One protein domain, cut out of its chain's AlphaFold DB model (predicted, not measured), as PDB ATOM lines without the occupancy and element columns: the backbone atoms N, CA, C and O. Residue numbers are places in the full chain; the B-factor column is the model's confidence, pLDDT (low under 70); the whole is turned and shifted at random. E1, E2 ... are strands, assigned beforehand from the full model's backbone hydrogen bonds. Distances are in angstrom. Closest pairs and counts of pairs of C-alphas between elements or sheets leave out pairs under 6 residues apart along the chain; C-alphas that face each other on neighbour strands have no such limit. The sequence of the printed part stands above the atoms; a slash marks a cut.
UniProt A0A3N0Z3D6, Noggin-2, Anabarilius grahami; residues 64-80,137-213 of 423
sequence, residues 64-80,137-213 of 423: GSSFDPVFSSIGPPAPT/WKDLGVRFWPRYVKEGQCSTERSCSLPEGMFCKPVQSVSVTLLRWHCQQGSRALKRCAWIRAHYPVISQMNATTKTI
ATOM      1  N   GLY A  64     -14.714  25.983 -30.846       92.81
ATOM      2  CA  GLY A  64     -15.071  27.388 -30.683       92.81
ATOM      3  C   GLY A  64     -14.949  28.171 -31.990       92.81
ATOM      4  O   GLY A  64     -15.381  27.706 -33.045       92.81
ATOM      5  N   SER A  65     -14.351  29.361 -31.912       92.00
ATOM      6  CA  SER A  65     -14.127  30.252 -33.057       92.00
ATOM      7  C   SER A  65     -13.056  29.763 -34.032       92.00
ATOM      8  O   SER A  65     -12.935  30.317 -35.115       92.00
ATOM      9  N   SER A  66     -12.283  28.733 -33.675       93.19
ATOM     10  CA  SER A  66     -11.241  28.179 -34.543       93.19
ATOM     11  C   SER A  66     -11.782  27.248 -35.632       93.19
ATOM     12  O   SER A  66     -11.002  26.751 -36.439       93.19
ATOM     13  N   PHE A  67     -13.093  26.980 -35.651       92.94
ATOM     14  CA  PHE A  67     -13.712  26.252 -36.751       92.94
ATOM     15  C   PHE A  67     -13.758  27.132 -38.000       92.94
ATOM     16  O   PHE A  67     -14.406  28.179 -37.989       92.94
ATOM     17  N   ASP A  68     -13.166  26.645 -39.087       91.25
ATOM     18  CA  ASP A  68     -13.173  27.323 -40.377       91.25
ATOM     19  C   ASP A  68     -13.852  26.443 -41.449       91.25
ATOM     20  O   ASP A  68     -13.283  25.417 -41.832       91.25
ATOM     21  N   PRO A  69     -15.051  26.808 -41.951       90.56
ATOM     22  CA  PRO A  69     -15.741  26.047 -42.996       90.56
ATOM     23  C   PRO A  69     -15.035  26.089 -44.360       90.56
ATOM     24  O   PRO A  69     -15.347  25.275 -45.227       90.56
ATOM     25  N   VAL A  70     -14.112  27.031 -44.582       89.69
ATOM     26  CA  VAL A  70     -13.363  27.151 -45.842       89.69
ATOM     27  C   VAL A  70     -12.311  26.050 -45.947       89.69
ATOM     28  O   VAL A  70     -12.111  25.496 -47.030       89.69
ATOM     29  N   PHE A  71     -11.669  25.719 -44.822       91.44
ATOM     30  CA  PHE A  71     -10.597  24.724 -44.748       91.44
ATOM     31  C   PHE A  71     -11.003  23.405 -44.085       91.44
ATOM     32  O   PHE A  71     -10.235  22.448 -44.146       91.44
ATOM     33  N   SER A  72     -12.177  23.316 -43.454       92.88
ATOM     34  CA  SER A  72     -12.611  22.106 -42.748       92.88
ATOM     35  C   SER A  72     -14.105  21.825 -42.905       92.88
ATOM     36  O   SER A  72     -14.934  22.733 -42.930       92.88
ATOM     37  N   SER A  73     -14.460  20.543 -42.990       92.31
ATOM     38  CA  SER A  73     -15.840  20.071 -43.109       92.31
ATOM     39  C   SER A  73     -16.097  18.881 -42.187       92.31
ATOM     40  O   SER A  73     -15.247  18.011 -41.989       92.31
ATOM     41  N   ILE A  74     -17.291  18.852 -41.591       91.56
ATOM     42  CA  ILE A  74     -17.729  17.756 -40.715       91.56
ATOM     43  C   ILE A  74     -18.164  16.551 -41.555       91.56
ATOM     44  O   ILE A  74     -17.810  15.421 -41.232       91.56
ATOM     45  N   GLY A  75     -18.932  16.799 -42.618       88.00
ATOM     46  CA  GLY A  75     -19.384  15.774 -43.553       88.00
ATOM     47  C   GLY A  75     -18.503  15.710 -44.798       88.00
ATOM     48  O   GLY A  75     -17.752  16.660 -45.058       88.00
ATOM     49  N   PRO A  76     -18.607  14.617 -45.573       86.44
ATOM     50  CA  PRO A  76     -17.912  14.514 -46.840       86.44
ATOM     51  C   PRO A  76     -18.310  15.715 -47.707       86.44
ATOM     52  O   PRO A  76     -19.503  16.005 -47.855       86.44
ATOM     53  N   PRO A  77     -17.330  16.464 -48.226       83.62
ATOM     54  CA  PRO A  77     -17.611  17.577 -49.111       83.62
ATOM     55  C   PRO A  77     -18.291  17.032 -50.365       83.62
ATOM     56  O   PRO A  77     -17.972  15.929 -50.817       83.62
ATOM     57  N   ALA A  78     -19.245  17.791 -50.914       76.38
ATOM     58  CA  ALA A  78     -19.888  17.405 -52.162       76.38
ATOM     59  C   ALA A  78     -18.796  17.113 -53.205       76.38
ATOM     60  O   ALA A  78     -17.848  17.904 -53.295       76.38
ATOM     61  N   PRO A  79     -18.896  16.010 -53.971       63.97
ATOM     62  CA  PRO A  79     -17.984  15.786 -55.076       63.97
ATOM     63  C   PRO A  79     -18.087  17.020 -55.961       63.97
ATOM     64  O   PRO A  79     -19.165  17.346 -56.468       63.97
ATOM     65  N   THR A  80     -16.990  17.769 -56.061       56.38
ATOM     66  CA  THR A  80     -16.904  18.884 -56.989       56.38
ATOM     67  C   THR A  80     -17.361  18.323 -58.328       56.38
ATOM     68  O   THR A  80     -16.817  17.325 -58.792       56.38
ATOM     69  N   TRP A 137      -9.875  17.935 -51.068       90.44
ATOM     70  CA  TRP A 137     -10.393  17.513 -49.776       90.44
ATOM     71  C   TRP A 137      -9.758  16.193 -49.363       90.44
ATOM     72  O   TRP A 137      -9.739  15.238 -50.137       90.44
ATOM     73  N   LYS A 138      -9.267  16.154 -48.130       90.88
ATOM     74  CA  LYS A 138      -8.594  15.016 -47.522       90.88
ATOM     75  C   LYS A 138      -9.363  14.545 -46.299       90.88
ATOM     76  O   LYS A 138      -9.837  15.357 -45.504       90.88
ATOM     77  N   ASP A 139      -9.482  13.233 -46.168       93.19
ATOM     78  CA  ASP A 139     -10.097  12.583 -45.017       93.19
ATOM     79  C   ASP A 139      -9.018  12.230 -43.988       93.19
ATOM     80  O   ASP A 139      -8.122  11.440 -44.276       93.19
ATOM     81  N   LEU A 140      -9.088  12.828 -42.797       92.25
ATOM     82  CA  LEU A 140      -8.157  12.550 -41.699       92.25
ATOM     83  C   LEU A 140      -8.625  11.392 -40.797       92.25
ATOM     84  O   LEU A 140      -7.904  10.989 -39.884       92.25
ATOM     85  N   GLY A 141      -9.827  10.859 -41.024       91.88
ATOM     86  CA  GLY A 141     -10.405   9.754 -40.262       91.88
ATOM     87  C   GLY A 141     -11.138  10.166 -38.982       91.88
ATOM     88  O   GLY A 141     -11.229  11.336 -38.608       91.88
ATOM     89  N   VAL A 142     -11.685   9.168 -38.280       92.50
ATOM     90  CA  VAL A 142     -12.591   9.349 -37.124       92.50
ATOM     91  C   VAL A 142     -11.915   9.931 -35.880       92.50
ATOM     92  O   VAL A 142     -12.581  10.482 -35.005       92.50
ATOM     93  N   ARG A 143     -10.583   9.853 -35.805       94.06
ATOM     94  CA  ARG A 143      -9.791  10.439 -34.714       94.06
ATOM     95  C   ARG A 143      -9.592  11.945 -34.875       94.06
ATOM     96  O   ARG A 143      -9.032  12.566 -33.977       94.06
ATOM     97  N   PHE A 144     -10.037  12.548 -35.975       95.31
ATOM     98  CA  PHE A 144     -10.003  13.990 -36.183       95.31
ATOM     99  C   PHE A 144     -11.409  14.572 -36.306       95.31
ATOM    100  O   PHE A 144     -12.315  13.971 -36.881       95.31
ATOM    101  N   TRP A 145     -11.590  15.776 -35.768       95.62
ATOM    102  CA  TRP A 145     -12.833  16.522 -35.895       95.62
ATOM    103  C   TRP A 145     -12.555  18.019 -36.108       95.62
ATOM    104  O   TRP A 145     -11.896  18.631 -35.264       95.62
ATOM    105  N   PRO A 146     -13.081  18.659 -37.165       95.25
ATOM    106  CA  PRO A 146     -13.815  18.076 -38.293       95.25
ATOM    107  C   PRO A 146     -12.968  17.067 -39.087       95.25
ATOM    108  O   PRO A 146     -11.752  17.218 -39.167       95.25
ATOM    109  N   ARG A 147     -13.612  16.025 -39.631       94.38
ATOM    110  CA  ARG A 147     -12.947  14.874 -40.271       94.38
ATOM    111  C   ARG A 147     -12.257  15.236 -41.586       94.38
ATOM    112  O   ARG A 147     -11.193  14.701 -41.889       94.38
ATOM    113  N   TYR A 148     -12.861  16.135 -42.358       93.94
ATOM    114  CA  TYR A 148     -12.379  16.498 -43.684       93.94
ATOM    115  C   TYR A 148     -11.678  17.849 -43.646       93.94
ATOM    116  O   TYR A 148     -12.219  18.822 -43.115       93.94
ATOM    117  N   VAL A 149     -10.498  17.921 -44.254       93.62
ATOM    118  CA  VAL A 149      -9.700  19.145 -44.367       93.62
ATOM    119  C   VAL A 149      -9.383  19.418 -45.826       93.62
ATOM    120  O   VAL A 149      -9.121  18.503 -46.603       93.62
ATOM    121  N   LYS A 150      -9.431  20.691 -46.209       91.44
ATOM    122  CA  LYS A 150      -9.077  21.156 -47.546       91.44
ATOM    123  C   LYS A 150      -7.580  21.456 -47.579       91.44
ATOM    124  O   LYS A 150      -7.134  22.468 -47.040       91.44
ATOM    125  N   GLU A 151      -6.814  20.560 -48.185       89.44
ATOM    126  CA  GLU A 151      -5.368  20.685 -48.360       89.44
ATOM    127  C   GLU A 151      -5.039  21.273 -49.741       89.44
ATOM    128  O   GLU A 151      -5.771  21.088 -50.716       89.44
ATOM    129  N   GLY A 152      -3.933  22.015 -49.822       87.75
ATOM    130  CA  GLY A 152      -3.369  22.460 -51.091       87.75
ATOM    131  C   GLY A 152      -2.472  21.383 -51.702       87.75
ATOM    132  O   GLY A 152      -1.542  20.922 -51.052       87.75
ATOM    133  N   GLN A 153      -2.700  21.014 -52.957       85.25
ATOM    134  CA  GLN A 153      -1.889  20.075 -53.721       85.25
ATOM    135  C   GLN A 153      -1.028  20.818 -54.749       85.25
ATOM    136  O   GLN A 153      -1.478  21.757 -55.414       85.25
ATOM    137  N   CYS A 154       0.220  20.370 -54.894       81.88
ATOM    138  CA  CYS A 154       1.129  20.829 -55.939       81.88
ATOM    139  C   CYS A 154       1.106  19.847 -57.115       81.88
ATOM    140  O   CYS A 154       1.264  18.645 -56.912       81.88
ATOM    141  N   SER A 155       0.976  20.354 -58.344       80.38
ATOM    142  CA  SER A 155       1.229  19.543 -59.539       80.38
ATOM    143  C   SER A 155       2.738  19.392 -59.733       80.38
ATOM    144  O   SER A 155       3.456  20.377 -59.916       80.38
ATOM    145  N   THR A 156       3.226  18.154 -59.672       78.50
ATOM    146  CA  THR A 156       4.641  17.807 -59.895       78.50
ATOM    147  C   THR A 156       4.874  17.098 -61.226       78.50
ATOM    148  O   THR A 156       5.986  16.653 -61.496       78.50
ATOM    149  N   GLU A 157       3.835  16.967 -62.049       80.44
ATOM    150  CA  GLU A 157       3.868  16.182 -63.289       80.44
ATOM    151  C   GLU A 157       4.645  16.880 -64.408       80.44
ATOM    152  O   GLU A 157       5.217  16.222 -65.273       80.44
ATOM    153  N   ARG A 158       4.705  18.217 -64.379       83.19
ATOM    154  CA  ARG A 158       5.351  19.033 -65.410       83.19
ATOM    155  C   ARG A 158       6.375  19.997 -64.826       83.19
ATOM    156  O   ARG A 158       6.219  20.495 -63.710       83.19
ATOM    157  N   SER A 159       7.404  20.291 -65.617       86.88
ATOM    158  CA  SER A 159       8.330  21.381 -65.313       86.88
ATOM    159  C   SER A 159       7.597  22.723 -65.395       86.88
ATOM    160  O   SER A 159       6.828  22.967 -66.321       86.88
ATOM    161  N   CYS A 160       7.861  23.602 -64.431       88.44
ATOM    162  CA  CYS A 160       7.363  24.980 -64.381       88.44
ATOM    163  C   CYS A 160       8.436  26.004 -64.800       88.44
ATOM    164  O   CYS A 160       8.276  27.203 -64.591       88.44
ATOM    165  N   SER A 161       9.549  25.552 -65.390       90.00
ATOM    166  CA  SER A 161      10.619  26.410 -65.916       90.00
ATOM    167  C   SER A 161      10.939  26.139 -67.381       90.00
ATOM    168  O   SER A 161      10.684  25.049 -67.896       90.00
ATOM    169  N   LEU A 162      11.558  27.140 -68.016       88.12
ATOM    170  CA  LEU A 162      12.163  27.075 -69.346       88.12
ATOM    171  C   LEU A 162      13.655  27.456 -69.234       88.12
ATOM    172  O   LEU A 162      13.936  28.587 -68.830       88.12
ATOM    173  N   PRO A 163      14.609  26.572 -69.592       88.75
ATOM    174  CA  PRO A 163      14.412  25.173 -69.982       88.75
ATOM    175  C   PRO A 163      13.860  24.317 -68.830       88.75
ATOM    176  O   PRO A 163      13.779  24.757 -67.677       88.75
ATOM    177  N   GLU A 164      13.446  23.097 -69.158       89.50
ATOM    178  CA  GLU A 164      12.847  22.184 -68.187       89.50
ATOM    179  C   GLU A 164      13.824  21.822 -67.055       89.50
ATOM    180  O   GLU A 164      15.015  21.617 -67.297       89.50
ATOM    181  N   GLY A 165      13.331  21.748 -65.810       86.75
ATOM    182  CA  GLY A 165      14.150  21.341 -64.658       86.75
ATOM    183  C   GLY A 165      13.669  21.799 -63.274       86.75
ATOM    184  O   GLY A 165      14.130  21.262 -62.263       86.75
ATOM    185  N   MET A 166      12.747  22.763 -63.192       89.38
ATOM    186  CA  MET A 166      12.150  23.209 -61.927       89.38
ATOM    187  C   MET A 166      10.718  22.695 -61.782       89.38
ATOM    188  O   MET A 166       9.955  22.663 -62.744       89.38
ATOM    189  N   PHE A 167      10.326  22.353 -60.560       90.00
ATOM    190  CA  PHE A 167       9.005  21.829 -60.219       90.00
ATOM    191  C   PHE A 167       8.375  22.665 -59.107       90.00
ATOM    192  O   PHE A 167       9.078  23.231 -58.262       90.00
ATOM    193  N   CYS A 168       7.046  22.740 -59.106       89.62
ATOM    194  CA  CYS A 168       6.318  23.466 -58.081       89.62
ATOM    195  C   CYS A 168       6.436  22.736 -56.735       89.62
ATOM    196  O   CYS A 168       6.069  21.566 -56.620       89.62
ATOM    197  N   LYS A 169       6.936  23.431 -55.709       90.31
ATOM    198  CA  LYS A 169       7.010  22.943 -54.328       90.31
ATOM    199  C   LYS A 169       6.280  23.895 -53.375       90.31
ATOM    200  O   LYS A 169       6.225  25.100 -53.636       90.31
ATOM    201  N   PRO A 170       5.706  23.371 -52.281       90.69
ATOM    202  CA  PRO A 170       5.079  24.203 -51.262       90.69
ATOM    203  C   PRO A 170       6.122  25.082 -50.556       90.69
ATOM    204  O   PRO A 170       7.215  24.622 -50.229       90.69
ATOM    205  N   VAL A 171       5.769  26.347 -50.321       88.38
ATOM    206  CA  VAL A 171       6.633  27.356 -49.668       88.38
ATOM    207  C   VAL A 171       6.066  27.795 -48.340       88.38
ATOM    208  O   VAL A 171       6.803  28.023 -47.386       88.38
ATOM    209  N   GLN A 172       4.748  27.961 -48.301       89.44
ATOM    210  CA  GLN A 172       4.054  28.485 -47.146       89.44
ATOM    211  C   GLN A 172       2.858  27.603 -46.832       89.44
ATOM    212  O   GLN A 172       2.172  27.107 -47.733       89.44
ATOM    213  N   SER A 173       2.611  27.446 -45.539       91.81
ATOM    214  CA  SER A 173       1.411  26.831 -45.000       91.81
ATOM    215  C   SER A 173       0.699  27.773 -44.039       91.81
ATOM    216  O   SER A 173       1.283  28.692 -43.463       91.81
ATOM    217  N   VAL A 174      -0.592  27.520 -43.869       91.62
ATOM    218  CA  VAL A 174      -1.437  28.113 -42.835       91.62
ATOM    219  C   VAL A 174      -1.829  27.002 -41.871       91.62
ATOM    220  O   VAL A 174      -2.087  25.878 -42.287       91.62
ATOM    221  N   SER A 175      -1.857  27.283 -40.571       93.12
ATOM    222  CA  SER A 175      -2.256  26.285 -39.577       93.12
ATOM    223  C   SER A 175      -3.767  26.307 -39.355       93.12
ATOM    224  O   SER A 175      -4.317  27.297 -38.874       93.12
ATOM    225  N   VAL A 176      -4.431  25.197 -39.666       94.00
ATOM    226  CA  VAL A 176      -5.840  24.944 -39.353       94.00
ATOM    227  C   VAL A 176      -5.917  24.264 -37.993       94.00
ATOM    228  O   VAL A 176      -5.200  23.303 -37.720       94.00
ATOM    229  N   THR A 177      -6.782  24.757 -37.112       96.31
ATOM    230  CA  THR A 177      -6.975  24.132 -35.798       96.31
ATOM    231  C   THR A 177      -8.072  23.082 -35.887       96.31
ATOM    232  O   THR A 177      -9.190  23.378 -36.297       96.31
ATOM    233  N   LEU A 178      -7.758  21.869 -35.452       95.94
ATOM    234  CA  LEU A 178      -8.663  20.724 -35.414       95.94
ATOM    235  C   LEU A 178      -8.708  20.147 -33.998       95.94
ATOM    236  O   LEU A 178      -7.907  20.501 -33.126       95.94
ATOM    237  N   LEU A 179      -9.636  19.230 -33.764       96.81
ATOM    238  CA  LEU A 179      -9.630  18.366 -32.594       96.81
ATOM    239  C   LEU A 179      -9.060  17.002 -32.977       96.81
ATOM    240  O   LEU A 179      -9.449  16.424 -33.987       96.81
ATOM    241  N   ARG A 180      -8.170  16.480 -32.139       95.94
ATOM    242  CA  ARG A 180      -7.587  15.145 -32.248       95.94
ATOM    243  C   ARG A 180      -8.016  14.302 -31.054       95.94
ATOM    244  O   ARG A 180      -7.869  14.735 -29.914       95.94
ATOM    245  N   TRP A 181      -8.534  13.109 -31.302       95.00
ATOM    246  CA  TRP A 181      -8.787  12.110 -30.277       95.00
ATOM    247  C   TRP A 181      -7.459  11.513 -29.821       95.00
ATOM    248  O   TRP A 181      -6.696  10.976 -30.625       95.00
ATOM    249  N   HIS A 182      -7.150  11.665 -28.539       92.44
ATOM    250  CA  HIS A 182      -5.896  11.208 -27.965       92.44
ATOM    251  C   HIS A 182      -6.160  10.379 -26.714       92.44
ATOM    252  O   HIS A 182      -6.779  10.868 -25.768       92.44
ATOM    253  N   CYS A 183      -5.654   9.147 -26.711       89.94
ATOM    254  CA  CYS A 183      -5.686   8.240 -25.573       89.94
ATOM    255  C   CYS A 183      -4.321   8.215 -24.883       89.94
ATOM    256  O   CYS A 183      -3.304   7.907 -25.501       89.94
ATOM    257  N   GLN A 184      -4.294   8.523 -23.588       85.38
ATOM    258  CA  GLN A 184      -3.090   8.402 -22.774       85.38
ATOM    259  C   GLN A 184      -2.878   6.938 -22.378       85.38
ATOM    260  O   GLN A 184      -3.767   6.319 -21.785       85.38
ATOM    261  N   GLN A 185      -1.690   6.404 -22.667       73.00
ATOM    262  CA  GLN A 185      -1.275   5.082 -22.204       73.00
ATOM    263  C   GLN A 185      -1.014   5.151 -20.688       73.00
ATOM    264  O   GLN A 185      -0.015   5.712 -20.239       73.00
ATOM    265  N   GLY A 186      -1.948   4.639 -19.888       62.84
ATOM    266  CA  GLY A 186      -1.812   4.517 -18.435       62.84
ATOM    267  C   GLY A 186      -1.403   3.104 -18.018       62.84
ATOM    268  O   GLY A 186      -1.753   2.133 -18.679       62.84
ATOM    269  N   SER A 187      -0.710   2.977 -16.884       57.62
ATOM    270  CA  SER A 187      -0.278   1.698 -16.288       57.62
ATOM    271  C   SER A 187      -1.403   0.874 -15.638       57.62
ATOM    272  O   SER A 187      -1.149  -0.172 -15.050       57.62
ATOM    273  N   ARG A 188      -2.656   1.336 -15.709       53.16
ATOM    274  CA  ARG A 188      -3.842   0.626 -15.210       53.16
ATOM    275  C   ARG A 188      -4.903   0.622 -16.299       53.16
ATOM    276  O   ARG A 188      -4.958   1.562 -17.081       53.16
ATOM    277  N   ALA A 189      -5.749  -0.404 -16.282       58.06
ATOM    278  CA  ALA A 189      -6.765  -0.799 -17.266       58.06
ATOM    279  C   ALA A 189      -7.743   0.280 -17.809       58.06
ATOM    280  O   ALA A 189      -8.625  -0.051 -18.592       58.06
ATOM    281  N   LEU A 190      -7.605   1.559 -17.446       58.81
ATOM    282  CA  LEU A 190      -8.375   2.671 -18.001       58.81
ATOM    283  C   LEU A 190      -7.478   3.567 -18.874       58.81
ATOM    284  O   LEU A 190      -6.800   4.472 -18.375       58.81
ATOM    285  N   LYS A 191      -7.507   3.345 -20.195       71.75
ATOM    286  CA  LYS A 191      -7.003   4.313 -21.182       71.75
ATOM    287  C   LYS A 191      -7.883   5.568 -21.086       71.75
ATOM    288  O   LYS A 191      -9.099   5.488 -21.247       71.75
ATOM    289  N   ARG A 192      -7.300   6.731 -20.778       85.25
ATOM    290  CA  ARG A 192      -8.045   8.004 -20.750       85.25
ATOM    291  C   ARG A 192      -7.961   8.652 -22.113       85.25
ATOM    292  O   ARG A 192      -6.884   9.098 -22.502       85.25
ATOM    293  N   CYS A 193      -9.089   8.720 -22.801       90.19
ATOM    294  CA  CYS A 193      -9.178   9.343 -24.108       90.19
ATOM    295  C   CYS A 193      -9.904  10.685 -24.028       90.19
ATOM    296  O   CYS A 193     -10.862  10.847 -23.270       90.19
ATOM    297  N   ALA A 194      -9.414  11.669 -24.774       93.12
ATOM    298  CA  ALA A 194     -10.024  12.985 -24.846       93.12
ATOM    299  C   ALA A 194      -9.685  13.689 -26.160       93.12
ATOM    300  O   ALA A 194      -8.621  13.501 -26.745       93.12
ATOM    301  N   TRP A 195     -10.574  14.591 -26.576       95.19
ATOM    302  CA  TRP A 195     -10.305  15.520 -27.669       95.19
ATOM    303  C   TRP A 195      -9.297  16.595 -27.247       95.19
ATOM    304  O   TRP A 195      -9.568  17.354 -26.315       95.19
ATOM    305  N   ILE A 196      -8.178  16.720 -27.945       94.94
ATOM    306  CA  ILE A 196      -7.184  17.788 -27.763       94.94
ATOM    307  C   ILE A 196      -7.157  18.690 -28.995       94.94
ATOM    308  O   ILE A 196      -7.517  18.257 -30.083       94.94
ATOM    309  N   ARG A 197      -6.754  19.953 -28.840       95.69
ATOM    310  CA  ARG A 197      -6.556  20.837 -29.998       95.69
ATOM    311  C   ARG A 197      -5.250  20.470 -30.693       95.69
ATOM    312  O   ARG A 197      -4.225  20.335 -30.029       95.69
ATOM    313  N   ALA A 198      -5.307  20.324 -32.008       94.00
ATOM    314  CA  ALA A 198      -4.171  20.027 -32.862       94.00
ATOM    315  C   ALA A 198      -4.077  21.069 -33.979       94.00
ATOM    316  O   ALA A 198      -5.091  21.526 -34.507       94.00
ATOM    317  N   HIS A 199      -2.849  21.436 -34.325       94.50
ATOM    318  CA  HIS A 199      -2.534  22.379 -35.388       94.50
ATOM    319  C   HIS A 199      -2.121  21.595 -36.632       94.50
ATOM    320  O   HIS A 199      -1.097  20.916 -36.614       94.50
ATOM    321  N   TYR A 200      -2.920  21.675 -37.693       93.50
ATOM    322  CA  TYR A 200      -2.696  20.974 -38.951       93.50
ATOM    323  C   TYR A 200      -2.280  21.973 -40.039       93.50
ATOM    324  O   TYR A 200      -3.061  22.872 -40.359       93.50
ATOM    325  N   PRO A 201      -1.060  21.894 -40.587       93.69
ATOM    326  CA  PRO A 201      -0.623  22.823 -41.620       93.69
ATOM    327  C   PRO A 201      -1.242  22.459 -42.978       93.69
ATOM    328  O   PRO A 201      -1.118  21.332 -43.442       93.69
ATOM    329  N   VAL A 202      -1.870  23.431 -43.640       92.12
ATOM    330  CA  VAL A 202      -2.374  23.319 -45.018       92.12
ATOM    331  C   VAL A 202      -1.562  24.217 -45.943       92.12
ATOM    332  O   VAL A 202      -1.237  25.350 -45.586       92.12
ATOM    333  N   ILE A 203      -1.214  23.726 -47.130       91.44
ATOM    334  CA  ILE A 203      -0.417  24.480 -48.110       91.44
ATOM    335  C   ILE A 203      -1.207  25.700 -48.604       91.44
ATOM    336  O   ILE A 203      -2.329  25.566 -49.087       91.44
ATOM    337  N   SER A 204      -0.605  26.889 -48.511       87.06
ATOM    338  CA  SER A 204      -1.213  28.159 -48.930       87.06
ATOM    339  C   SER A 204      -0.501  28.816 -50.108       87.06
ATOM    340  O   SER A 204      -1.130  29.558 -50.860       87.06
ATOM    341  N   GLN A 205       0.800  28.562 -50.285       87.81
ATOM    342  CA  GLN A 205       1.591  29.103 -51.395       87.81
ATOM    343  C   GLN A 205       2.630  28.100 -51.891       87.81
ATOM    344  O   GLN A 205       3.145  27.280 -51.128       87.81
ATOM    345  N   MET A 206       2.986  28.225 -53.169       88.25
ATOM    346  CA  MET A 206       4.005  27.408 -53.820       88.25
ATOM    347  C   MET A 206       4.924  28.248 -54.711       88.25
ATOM    348  O   MET A 206       4.547  29.326 -55.174       88.25
ATOM    349  N   ASN A 207       6.121  27.734 -54.977       88.38
ATOM    350  CA  ASN A 207       7.077  28.321 -55.908       88.38
ATOM    351  C   ASN A 207       7.744  27.252 -56.773       88.38
ATOM    352  O   ASN A 207       7.706  26.057 -56.485       88.38
ATOM    353  N   ALA A 208       8.385  27.711 -57.841       87.19
ATOM    354  CA  ALA A 208       9.255  26.881 -58.648       87.19
ATOM    355  C   ALA A 208      10.586  26.672 -57.913       87.19
ATOM    356  O   ALA A 208      11.273  27.635 -57.567       87.19
ATOM    357  N   THR A 209      10.980  25.419 -57.713       84.31
ATOM    358  CA  THR A 209      12.301  25.063 -57.174       84.31
ATOM    359  C   THR A 209      12.920  23.958 -58.003       84.31
ATOM    360  O   THR A 209      12.228  23.176 -58.654       84.31
ATOM    361  N   THR A 210      14.245  23.869 -57.991       81.25
ATOM    362  CA  THR A 210      14.917  22.708 -58.564       81.25
ATOM    363  C   THR A 210      14.529  21.458 -57.777       81.25
ATOM    364  O   THR A 210      14.268  21.498 -56.566       81.25
ATOM    365  N   LYS A 211      14.468  20.316 -58.465       68.44
ATOM    366  CA  LYS A 211      14.286  19.020 -57.814       68.44
ATOM    367  C   LYS A 211      15.553  18.691 -57.019       68.44
ATOM    368  O   LYS A 211      16.406  17.943 -57.472       68.44
ATOM    369  N   THR A 212      15.692  19.259 -55.826       56.25
ATOM    370  CA  THR A 212      16.550  18.679 -54.796       56.25
ATOM    371  C   THR A 212      15.985  17.298 -54.521       56.25
ATOM    372  O   THR A 212      14.837  17.181 -54.081       56.25
ATOM    373  N   ILE A 213      16.758  16.266 -54.859       49.47
ATOM    374  CA  ILE A 213      16.574  14.935 -54.293       49.47
ATOM    375  C   ILE A 213      16.627  15.180 -52.790       49.47
ATOM    376  O   ILE A 213      17.633  15.675 -52.285       49.47
TER     377      ILE A 213
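What this domain is: This is residues 64 to 80 and 137 to 213 of the 423 residues of the protein "Noggin-2" of Anabarilius grahami (UniProt A0A3N0Z3D6). A long, bent ribbon of two strands, the hairpin E3 and E4, makes the length, and the small hairpin E1 and E2 packs on it through E2. The printed part has 94 residues, 47 of them in four named strands, E1 to E4 in that order along the chain, with no named helix; the class is all strand, in two antiparallel sheets, E1 - E2 and E3 - E4. The whole is elongated, 62 by 34 by 23 A, and only just loose, close to extended, with radius of gyration of the C-alphas 18.1 A.

Where its parts are: Find C-alpha 166 at (12.150, 23.209, -61.927); E3 runs 44.5 A to residue 184, bending by 72 degrees at 177. E4, residues 192 to 210, runs 46.6 A to (14.917, 22.708, -58.564), bending by 79 degrees at 207. E1 is residues 137 to 139, E2 148 to 153.

How they stand to each other: Between E3 and E4, look at N 176 and O 200, 2.8 A; between E1 and E2, at N 138 and O 149, 2.8 A. The closest C-alphas of E2 and E4, Gly 152 and Ile 203, are 4.7 A apart. Residues 72 to 73 pair with 148 to 149 of E2, antiparallel.

The domain as a whole: Residues 81 to 136 are not printed; C-alphas 80 and 137 are 9.8 A apart. The E2 to E3 link is long. Confidence is under 70 at 79 to 80, 186 to 190 and 211 to 213.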